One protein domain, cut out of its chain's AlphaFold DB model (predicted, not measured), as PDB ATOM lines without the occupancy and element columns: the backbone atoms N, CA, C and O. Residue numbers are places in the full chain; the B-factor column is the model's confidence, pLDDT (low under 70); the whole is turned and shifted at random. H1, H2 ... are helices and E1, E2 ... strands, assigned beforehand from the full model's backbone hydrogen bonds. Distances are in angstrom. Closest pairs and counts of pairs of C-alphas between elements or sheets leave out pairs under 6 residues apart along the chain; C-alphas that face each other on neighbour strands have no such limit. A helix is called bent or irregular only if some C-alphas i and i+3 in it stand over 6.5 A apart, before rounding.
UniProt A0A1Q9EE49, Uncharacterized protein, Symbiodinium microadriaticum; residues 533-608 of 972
ATOM      1  N   GLU A 533      -3.705  48.814  51.209       89.38
ATOM      2  CA  GLU A 533      -4.186  49.948  52.016       89.38
ATOM      3  C   GLU A 533      -3.448  51.276  51.718       89.38
ATOM      4  O   GLU A 533      -4.101  52.313  51.640       89.38
ATOM      5  N   SER A 534      -2.127  51.268  51.475       87.25
ATOM      6  CA  SER A 534      -1.347  52.498  51.255       87.25
ATOM      7  C   SER A 534      -1.506  53.130  49.867       87.25
ATOM      8  O   SER A 534      -1.064  54.256  49.682       87.25
ATOM      9  N   ILE A 535      -2.106  52.424  48.902       86.62
ATOM     10  CA  ILE A 535      -2.350  52.911  47.526       86.62
ATOM     11  C   ILE A 535      -3.846  53.059  47.205       86.62
ATOM     12  O   ILE A 535      -4.216  53.379  46.079       86.62
ATOM     13  N   MET A 536      -4.733  52.843  48.183       90.12
ATOM     14  CA  MET A 536      -6.170  53.086  47.999       90.12
ATOM     15  C   MET A 536      -6.533  54.554  47.719       90.12
ATOM     16  O   MET A 536      -7.389  54.751  46.860       90.12
ATOM     17  N   PRO A 537      -5.900  55.579  48.336       90.81
ATOM     18  CA  PRO A 537      -6.214  56.978  48.022       90.81
ATOM     19  C   PRO A 537      -5.957  57.345  46.552       90.81
ATOM     20  O   PRO A 537      -6.752  58.057  45.947       90.81
ATOM     21  N   GLU A 538      -4.890  56.805  45.955       86.50
ATOM     22  CA  GLU A 538      -4.522  57.027  44.545       86.50
ATOM     23  C   GLU A 538      -5.516  56.382  43.560       86.50
ATOM     24  O   GLU A 538      -5.625  56.801  42.410       86.50
ATOM     25  N   LEU A 539      -6.261  55.364  44.008       89.50
ATOM     26  CA  LEU A 539      -7.224  54.611  43.200       89.50
ATOM     27  C   LEU A 539      -8.680  55.068  43.406       89.50
ATOM     28  O   LEU A 539      -9.579  54.567  42.731       89.50
ATOM     29  N   GLU A 540      -8.935  56.059  44.263       89.12
ATOM     30  CA  GLU A 540     -10.285  56.583  44.507       89.12
ATOM     31  C   GLU A 540     -10.986  57.153  43.253       89.12
ATOM     32  O   GLU A 540     -12.161  56.832  43.041       89.12
ATOM     33  N   PRO A 541     -10.307  57.889  42.339       86.19
ATOM     34  CA  PRO A 541     -10.909  58.306  41.069       86.19
ATOM     35  C   PRO A 541     -11.323  57.126  40.178       86.19
ATOM     36  O   PRO A 541     -12.249  57.242  39.383       86.19
ATOM     37  N   VAL A 542     -10.659  55.974  40.323       83.12
ATOM     38  CA  VAL A 542     -10.931  54.761  39.541       83.12
ATOM     39  C   VAL A 542     -12.165  54.029  40.084       83.12
ATOM     40  O   VAL A 542     -12.965  53.526  39.298       83.12
ATOM     41  N   PHE A 543     -12.386  54.028  41.405       90.56
ATOM     42  CA  PHE A 543     -13.612  53.484  42.008       90.56
ATOM     43  C   PHE A 543     -14.856  54.336  41.691       90.56
ATOM     44  O   PHE A 543     -15.927  53.773  41.461       90.56
ATOM     45  N   LYS A 544     -14.723  55.672  41.573       84.12
ATOM     46  CA  LYS A 544     -15.810  56.563  41.101       84.12
ATOM     47  C   LYS A 544     -16.369  56.166  39.717       84.12
ATOM     48  O   LYS A 544     -17.510  56.490  39.413       84.12
ATOM     49  N   LEU A 545     -15.597  55.444  38.895       77.12
ATOM     50  CA  LEU A 545     -15.978  54.981  37.549       77.12
ATOM     51  C   LEU A 545     -16.656  53.593  37.536       77.12
ATOM     52  O   LEU A 545     -16.711  52.943  36.493       77.12
ATOM     53  N   GLY A 546     -17.149  53.111  38.682       84.56
ATOM     54  CA  GLY A 546     -17.890  51.846  38.781       84.56
ATOM     55  C   GLY A 546     -17.019  50.586  38.874       84.56
ATOM     56  O   GLY A 546     -17.537  49.476  38.766       84.56
ATOM     57  N   LEU A 547     -15.708  50.724  39.092       87.81
ATOM     58  CA  LEU A 547     -14.846  49.588  39.424       87.81
ATOM     59  C   LEU A 547     -15.012  49.198  40.900       87.81
ATOM     60  O   LEU A 547     -15.042  50.048  41.788       87.81
ATOM     61  N   VAL A 548     -15.107  47.894  41.164       89.50
ATOM     62  CA  VAL A 548     -15.417  47.364  42.500       89.50
ATOM     63  C   VAL A 548     -14.253  47.601  43.470       89.50
ATOM     64  O   VAL A 548     -13.112  47.216  43.202       89.50
ATOM     65  N   ARG A 549     -14.545  48.209  44.628       92.44
ATOM     66  CA  ARG A 549     -13.571  48.404  45.711       92.44
ATOM     67  C   ARG A 549     -13.222  47.051  46.369       92.44
ATOM     68  O   ARG A 549     -14.142  46.312  46.717       92.44
ATOM     69  N   PRO A 550     -11.932  46.719  46.584       91.31
ATOM     70  CA  PRO A 550     -11.525  45.486  47.265       91.31
ATOM     71  C   PRO A 550     -12.137  45.336  48.660       91.31
ATOM     72  O   PRO A 550     -12.241  46.299  49.422       91.31
ATOM     73  N   ALA A 551     -12.437  44.092  49.040       92.81
ATOM     74  CA  ALA A 551     -12.828  43.770  50.408       92.81
ATOM     75  C   ALA A 551     -11.673  44.032  51.396       92.81
ATOM     76  O   ALA A 551     -10.495  43.877  51.065       92.81
ATOM     77  N   SER A 552     -11.994  44.339  52.656       86.38
ATOM     78  CA  SER A 552     -11.003  44.621  53.712       86.38
ATOM     79  C   SER A 552     -10.041  43.456  54.011       86.38
ATOM     80  O   SER A 552      -8.943  43.665  54.527       86.38
ATOM     81  N   SER A 553     -10.407  42.228  53.638       88.25
ATOM     82  CA  SER A 553      -9.543  41.039  53.665       88.25
ATOM     83  C   SER A 553      -8.530  40.980  52.509       88.25
ATOM     84  O   SER A 553      -7.478  40.352  52.641       88.25
ATOM     85  N   GLN A 554      -8.818  41.638  51.383       88.38
ATOM     86  CA  GLN A 554      -7.963  41.705  50.191       88.38
ATOM     87  C   GLN A 554      -6.991  42.889  50.242       88.38
ATOM     88  O   GLN A 554      -5.866  42.766  49.763       88.38
ATOM     89  N   LEU A 555      -7.360  43.982  50.920       88.50
ATOM     90  CA  LEU A 555      -6.470  45.116  51.212       88.50
ATOM     91  C   LEU A 555      -5.155  44.711  51.913       88.50
ATOM     92  O   LEU A 555      -4.124  45.361  51.739       88.50
ATOM     93  N   LYS A 556      -5.178  43.597  52.656       89.06
ATOM     94  CA  LYS A 556      -4.029  43.032  53.386       89.06
ATOM     95  C   LYS A 556      -3.146  42.101  52.544       89.06
ATOM     96  O   LYS A 556      -2.173  41.540  53.047       89.06
ATOM     97  N   GLN A 557      -3.475  41.920  51.266       90.38
ATOM     98  CA  GLN A 557      -2.683  41.146  50.310       90.38
ATOM     99  C   GLN A 557      -1.647  42.045  49.612       90.38
ATOM    100  O   GLN A 557      -1.725  43.270  49.660       90.38
ATOM    101  N   LYS A 558      -0.645  41.436  48.964       88.19
ATOM    102  CA  LYS A 558       0.429  42.159  48.234       88.19
ATOM    103  C   LYS A 558       0.122  42.379  46.752       88.19
ATOM    104  O   LYS A 558       0.828  43.113  46.062       88.19
ATOM    105  N   SER A 559      -0.927  41.725  46.266       88.38
ATOM    106  CA  SER A 559      -1.509  41.955  44.952       88.38
ATOM    107  C   SER A 559      -3.000  41.661  44.993       88.38
ATOM    108  O   SER A 559      -3.384  40.644  45.570       88.38
ATOM    109  N   TYR A 560      -3.804  42.494  44.343       91.94
ATOM    110  CA  TYR A 560      -5.242  42.302  44.181       91.94
ATOM    111  C   TYR A 560      -5.587  42.223  42.690       91.94
ATOM    112  O   TYR A 560      -4.903  42.819  41.858       91.94
ATOM    113  N   LEU A 561      -6.626  41.456  42.359       88.44
ATOM    114  CA  LEU A 561      -7.137  41.296  41.004       88.44
ATOM    115  C   LEU A 561      -8.516  41.952  40.926       88.44
ATOM    116  O   LEU A 561      -9.483  41.425  41.472       88.44
ATOM    117  N   MET A 562      -8.597  43.093  40.249       88.19
ATOM    118  CA  MET A 562      -9.855  43.773  39.964       88.19
ATOM    119  C   MET A 562     -10.488  43.149  38.721       88.19
ATOM    120  O   MET A 562      -9.884  43.126  37.643       88.19
ATOM    121  N   ALA A 563     -11.711  42.649  38.883       76.31
ATOM    122  CA  ALA A 563     -12.595  42.377  37.762       76.31
ATOM    123  C   ALA A 563     -13.177  43.712  37.250       76.31
ATOM    124  O   ALA A 563     -13.526  44.566  38.072       76.31
ATOM    125  N   PRO A 564     -13.275  43.921  35.926       75.69
ATOM    126  CA  PRO A 564     -14.086  45.003  35.381       75.69
ATOM    127  C   PRO A 564     -15.586  44.731  35.636       75.69
ATOM    128  O   PRO A 564     -15.947  43.585  35.920       75.69
ATOM    129  N   PRO A 565     -16.466  45.748  35.536       68.81
ATOM    130  CA  PRO A 565     -17.915  45.543  35.605       68.81
ATOM    131  C   PRO A 565     -18.402  44.561  34.527       68.81
ATOM    132  O   PRO A 565     -17.781  44.427  33.472       68.81
ATOM    133  N   GLU A 566     -19.520  43.881  34.787       57.28
ATOM    134  CA  GLU A 566     -19.963  42.685  34.043       57.28
ATOM    135  C   GLU A 566     -20.239  42.923  32.547       57.28
ATOM    136  O   GLU A 566     -20.138  41.997  31.744       57.28
ATOM    137  N   THR A 567     -20.480  44.172  32.140       55.34
ATOM    138  CA  THR A 567     -20.598  44.584  30.730       55.34
ATOM    139  C   THR A 567     -19.293  44.429  29.932       55.34
ATOM    140  O   THR A 567     -19.317  44.376  28.703       55.34
ATOM    141  N   ALA A 568     -18.137  44.305  30.593       58.19
ATOM    142  CA  ALA A 568     -16.834  44.104  29.962       58.19
ATOM    143  C   ALA A 568     -16.558  42.618  29.637       58.19
ATOM    144  O   ALA A 568     -15.596  42.020  30.129       58.19
ATOM    145  N   SER A 569     -17.369  42.040  28.744       43.41
ATOM    146  CA  SER A 569     -17.391  40.615  28.343       43.41
ATOM    147  C   SER A 569     -16.068  40.013  27.819       43.41
ATOM    148  O   SER A 569     -15.972  38.809  27.591       43.41
ATOM    149  N   GLY A 570     -15.016  40.818  27.644       59.03
ATOM    150  CA  GLY A 570     -13.727  40.416  27.073       59.03
ATOM    151  C   GLY A 570     -12.702  39.804  28.041       59.03
ATOM    152  O   GLY A 570     -11.549  39.647  27.645       59.03
ATOM    153  N   GLY A 571     -13.038  39.516  29.304       74.69
ATOM    154  CA  GLY A 571     -12.150  38.796  30.241       74.69
ATOM    155  C   GLY A 571     -10.828  39.495  30.611       74.69
ATOM    156  O   GLY A 571      -9.890  38.833  31.061       74.69
ATOM    157  N   SER A 572     -10.738  40.816  30.408       77.00
ATOM    158  CA  SER A 572      -9.558  41.628  30.759       77.00
ATOM    159  C   SER A 572      -9.384  41.728  32.278       77.00
ATOM    160  O   SER A 572     -10.364  41.685  33.020       77.00
ATOM    161  N   LYS A 573      -8.139  41.837  32.757       80.50
ATOM    162  CA  LYS A 573      -7.807  41.720  34.188       80.50
ATOM    163  C   LYS A 573      -6.813  42.788  34.631       80.50
ATOM    164  O   LYS A 573      -5.702  42.862  34.107       80.50
ATOM    165  N   ILE A 574      -7.197  43.562  35.644       86.50
ATOM    166  CA  ILE A 574      -6.350  44.561  36.304       86.50
ATOM    167  C   ILE A 574      -5.724  43.904  37.542       86.50
ATOM    168  O   ILE A 574      -6.438  43.506  38.460       86.50
ATOM    169  N   GLN A 575      -4.397  43.777  37.583       87.12
ATOM    170  CA  GLN A 575      -3.650  43.284  38.742       87.12
ATOM    171  C   GLN A 575      -2.845  44.418  39.390       87.12
ATOM    172  O   GLN A 575      -1.753  44.779  38.949       87.12
ATOM    173  N   VAL A 576      -3.361  44.944  40.499       89.69
ATOM    174  CA  VAL A 576      -2.656  45.929  41.330       89.69
ATOM    175  C   VAL A 576      -1.610  45.199  42.177       89.69
ATOM    176  O   VAL A 576      -1.944  44.211  42.834       89.69
ATOM    177  N   ASN A 577      -0.344  45.636  42.170       87.62
ATOM    178  CA  ASN A 577       0.751  44.974  42.891       87.62
ATOM    179  C   ASN A 577       1.717  45.972  43.554       87.62
ATOM    180  O   ASN A 577       2.321  46.794  42.865       87.62
ATOM    181  N   GLU A 578       1.951  45.805  44.866       82.19
ATOM    182  CA  GLU A 578       2.856  46.605  45.725       82.19
ATOM    183  C   GLU A 578       4.196  46.971  45.050       82.19
ATOM    184  O   GLU A 578       4.730  48.056  45.258       82.19
ATOM    185  N   LYS A 579       4.767  46.058  44.252       78.31
ATOM    186  CA  LYS A 579       6.154  46.143  43.752       78.31
ATOM    187  C   LYS A 579       6.283  46.327  42.247       78.31
ATOM    188  O   LYS A 579       7.404  46.382  41.746       78.31
ATOM    189  N   LYS A 580       5.165  46.332  41.523       73.75
ATOM    190  CA  LYS A 580       5.130  46.449  40.057       73.75
ATOM    191  C   LYS A 580       4.158  47.525  39.562       73.75
ATOM    192  O   LYS A 580       4.032  47.691  38.354       73.75
ATOM    193  N   GLY A 581       3.484  48.228  40.475       78.81
ATOM    194  CA  GLY A 581       2.368  49.106  40.144       78.81
ATOM    195  C   GLY A 581       1.153  48.316  39.653       78.81
ATOM    196  O   GLY A 581       1.024  47.109  39.889       78.81
ATOM    197  N   THR A 582       0.259  49.007  38.955       82.31
ATOM    198  CA  THR A 582      -0.920  48.407  38.328       82.31
ATOM    199  C   THR A 582      -0.532  47.771  36.996       82.31
ATOM    200  O   THR A 582      -0.348  48.457  35.995       82.31
ATOM    201  N   ASN A 583      -0.404  46.445  36.976       70.56
ATOM    202  CA  ASN A 583      -0.246  45.683  35.742       70.56
ATOM    203  C   ASN A 583      -1.638  45.386  35.175       70.56
ATOM    204  O   ASN A 583      -2.486  44.867  35.899       70.56
ATOM    205  N   VAL A 584      -1.894  45.696  33.903       75.56
ATOM    206  CA  VAL A 584      -3.181  45.373  33.275       75.56
ATOM    207  C   VAL A 584      -2.983  44.508  32.046       75.56
ATOM    208  O   VAL A 584      -2.201  44.841  31.159       75.56
ATOM    209  N   ASN A 585      -3.726  43.404  32.001       65.81
ATOM    210  CA  ASN A 585      -3.804  42.524  30.852       65.81
ATOM    211  C   ASN A 585      -5.102  42.815  30.081       65.81
ATOM    212  O   ASN A 585      -6.204  42.527  30.567       65.81
ATOM    213  N   TRP A 586      -4.954  43.423  28.902       72.19
ATOM    214  CA  TRP A 586      -6.045  43.799  28.007       72.19
ATOM    215  C   TRP A 586      -6.205  42.767  26.888       72.19
ATOM    216  O   TRP A 586      -5.302  42.586  26.074       72.19
ATOM    217  N   ASN A 587      -7.388  42.166  26.785       66.06
ATOM    218  CA  ASN A 587      -7.811  41.493  25.555       66.06
ATOM    219  C   ASN A 587      -8.320  42.529  24.529       66.06
ATOM    220  O   ASN A 587      -8.490  43.704  24.859       66.06
ATOM    221  N   ARG A 588      -8.617  42.091  23.296       43.25
ATOM    222  CA  ARG A 588      -8.951  42.943  22.128       43.25
ATOM    223  C   ARG A 588      -9.968  44.070  22.397       43.25
ATOM    224  O   ARG A 588      -9.803  45.160  21.865       43.25
ATOM    225  N   HIS A 589     -10.972  43.838  23.246       48.59
ATOM    226  CA  HIS A 589     -11.996  44.839  23.602       48.59
ATOM    227  C   HIS A 589     -11.637  45.710  24.824       48.59
ATOM    228  O   HIS A 589     -12.225  46.768  25.026       48.59
ATOM    229  N   GLY A 590     -10.657  45.303  25.637       74.19
ATOM    230  CA  GLY A 590     -10.249  46.019  26.849       74.19
ATOM    231  C   GLY A 590      -9.444  47.296  26.587       74.19
ATOM    232  O   GLY A 590      -9.466  48.205  27.412       74.19
ATOM    233  N   PHE A 591      -8.775  47.404  25.434       65.19
ATOM    234  CA  PHE A 591      -7.878  48.526  25.121       65.19
ATOM    235  C   PHE A 591      -8.583  49.896  25.159       65.19
ATOM    236  O   PHE A 591      -8.039  50.852  25.706       65.19
ATOM    237  N   VAL A 592      -9.822  49.986  24.659       69.88
ATOM    238  CA  VAL A 592     -10.615  51.235  24.663       69.88
ATOM    239  C   VAL A 592     -10.960  51.679  26.090       69.88
ATOM    240  O   VAL A 592     -10.869  52.865  26.410       69.88
ATOM    241  N   PHE A 593     -11.308  50.736  26.969       74.12
ATOM    242  CA  PHE A 593     -11.539  51.013  28.390       74.12
ATOM    243  C   PHE A 593     -10.234  51.424  29.088       74.12
ATOM    244  O   PHE A 593     -10.197  52.430  29.794       74.12
ATOM    245  N   GLY A 594      -9.137  50.713  28.818       78.81
ATOM    246  CA  GLY A 594      -7.816  51.030  29.354       78.81
ATOM    247  C   GLY A 594      -7.306  52.415  28.980       78.81
ATOM    248  O   GLY A 594      -6.789  53.125  29.837       78.81
ATOM    249  N   PHE A 595      -7.514  52.836  27.732       71.38
ATOM    250  CA  PHE A 595      -7.140  54.170  27.266       71.38
ATOM    251  C   PHE A 595      -7.974  55.276  27.936       71.38
ATOM    252  O   PHE A 595      -7.429  56.323  28.284       71.38
ATOM    253  N   LYS A 596      -9.269  55.032  28.207       70.12
ATOM    254  CA  LYS A 596     -10.110  55.944  29.008       70.12
ATOM    255  C   LYS A 596      -9.603  56.064  30.452       70.12
ATOM    256  O   LYS A 596      -9.403  57.181  30.921       70.12
ATOM    257  N   ILE A 597      -9.323  54.945  31.126       76.69
ATOM    258  CA  ILE A 597      -8.767  54.945  32.495       76.69
ATOM    259  C   ILE A 597      -7.403  55.654  32.543       76.69
ATOM    260  O   ILE A 597      -7.179  56.484  33.421       76.69
ATOM    261  N   ALA A 598      -6.516  55.395  31.577       74.25
ATOM    262  CA  ALA A 598      -5.202  56.035  31.504       74.25
ATOM    263  C   ALA A 598      -5.295  57.562  31.344       74.25
ATOM    264  O   ALA A 598      -4.588  58.283  32.045       74.25
ATOM    265  N   LYS A 599      -6.199  58.067  30.489       68.62
ATOM    266  CA  LYS A 599      -6.439  59.514  30.346       68.62
ATOM    267  C   LYS A 599      -6.936  60.165  31.639       68.62
ATOM    268  O   LYS A 599      -6.525  61.279  31.938       68.62
ATOM    269  N   ILE A 600      -7.786  59.481  32.406       72.88
ATOM    270  CA  ILE A 600      -8.322  60.014  33.669       72.88
ATOM    271  C   ILE A 600      -7.237  60.028  34.757       72.88
ATOM    272  O   ILE A 600      -7.068  61.044  35.423       72.88
ATOM    273  N   ILE A 601      -6.433  58.965  34.880       72.25
ATOM    274  CA  ILE A 601      -5.281  58.927  35.806       72.25
ATOM    275  C   ILE A 601      -4.226  59.992  35.440       72.25
ATOM    276  O   ILE A 601      -3.579  60.542  36.326       72.25
ATOM    277  N   ALA A 602      -4.075  60.321  34.154       67.94
ATOM    278  CA  ALA A 602      -3.187  61.386  33.684       67.94
ATOM    279  C   ALA A 602      -3.757  62.815  33.844       67.94
ATOM    280  O   ALA A 602      -3.059  63.773  33.520       67.94
ATOM    281  N   GLY A 603      -5.007  62.980  34.299       72.56
ATOM    282  CA  GLY A 603      -5.673  64.287  34.391       72.56
ATOM    283  C   GLY A 603      -6.036  64.911  33.034       72.56
ATOM    284  O   GLY A 603      -6.219  66.120  32.943       72.56
ATOM    285  N   TRP A 604      -6.114  64.114  31.963       73.38
ATOM    286  CA  TRP A 604      -6.359  64.578  30.584       73.38
ATOM    287  C   TRP A 604      -7.846  64.632  30.195       73.38
ATOM    288  O   TRP A 604      -8.169  64.924  29.043       73.38
ATOM    289  N   LEU A 605      -8.752  64.328  31.126       64.50
ATOM    290  CA  LEU A 605     -10.182  64.627  31.027       64.50
ATOM    291  C   LEU A 605     -10.563  65.545  32.203       64.50
ATOM    292  O   LEU A 605     -10.144  65.248  33.325       64.50
ATOM    293  N   PRO A 606     -11.360  66.610  31.987       48.81
ATOM    294  CA  PRO A 606     -11.935  67.387  33.085       48.81
ATOM    295  C   PRO A 606     -12.912  66.534  33.913       48.81
ATOM    296  O   PRO A 606     -13.469  65.551  33.418       48.81
ATOM    297  N   GLU A 607     -13.118  66.905  35.181       38.59
ATOM    298  CA  GLU A 607     -14.012  66.170  36.087       38.59
ATOM    299  C   GLU A 607     -15.480  66.283  35.605       38.59
ATOM    300  O   GLU A 607     -15.918  67.380  35.245       38.59
ATOM    301  N   PRO A 608     -16.250  65.176  35.539       45.31
ATOM    302  CA  PRO A 608     -17.577  65.174  34.925       45.31
ATOM    303  C   PRO A 608     -18.636  65.803  35.843       45.31
ATOM    304  O   PRO A 608     -19.316  65.112  36.603       45.31
TER     305      PRO A 608
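This is residues 533 to 608 of the 972 residues of an uncharacterized protein of Symbiodinium microadriaticum (UniProt A0A1Q9EE49). A sheet of three antiparallel strands, E1 E2 E3, makes one side; H2 rises at one end of it, and H1 lies across a gap, with loop 544 to 558 leading back to E1. The printed part has 76 residues, in order H1 E1 E2 E3 H2, mixed, with under half in named elements. It is compact, radius of gyration of the C-alphas 12.4 A, spanning 30 by 28 by 22 A.

H1, residues 533 to 543, begins at C-alpha 533 (-4.186, 49.948, 52.016) and is irregular: C-alphas 538 and 541 are 7.4 A apart. E1 is residues 559 to 562, E2 573 to 577, E3 581 to 585. H2, residues 590 to 601, 16.5 A, ends at C-alpha 601 (-5.281, 58.927, 35.806).

E1 E2 E3 form a meander of antiparallel neighbours, two hairpins; N 560 and O 576, 2.9 A, and N 575 and O 583, 2.8 A, are within hydrogen-bond range. H2 only grazes the sheet, with residues 590 to 594. H1 and H2 only just touch, with 3 pairs of C-alphas within 8 A, the closest Val 542 and Ile 597, 7.4 A; H2 does so with residues 597 to 601 alone. In H2 every O i to N i+4 pair is within range; in H1 2 of 7 are, and 5 of 8 O i to N i+3 pairs.

The printed part has no cut. The link H1 to E1 is long. pLDDT is under 70 in 18 residues, among them 565 to 570.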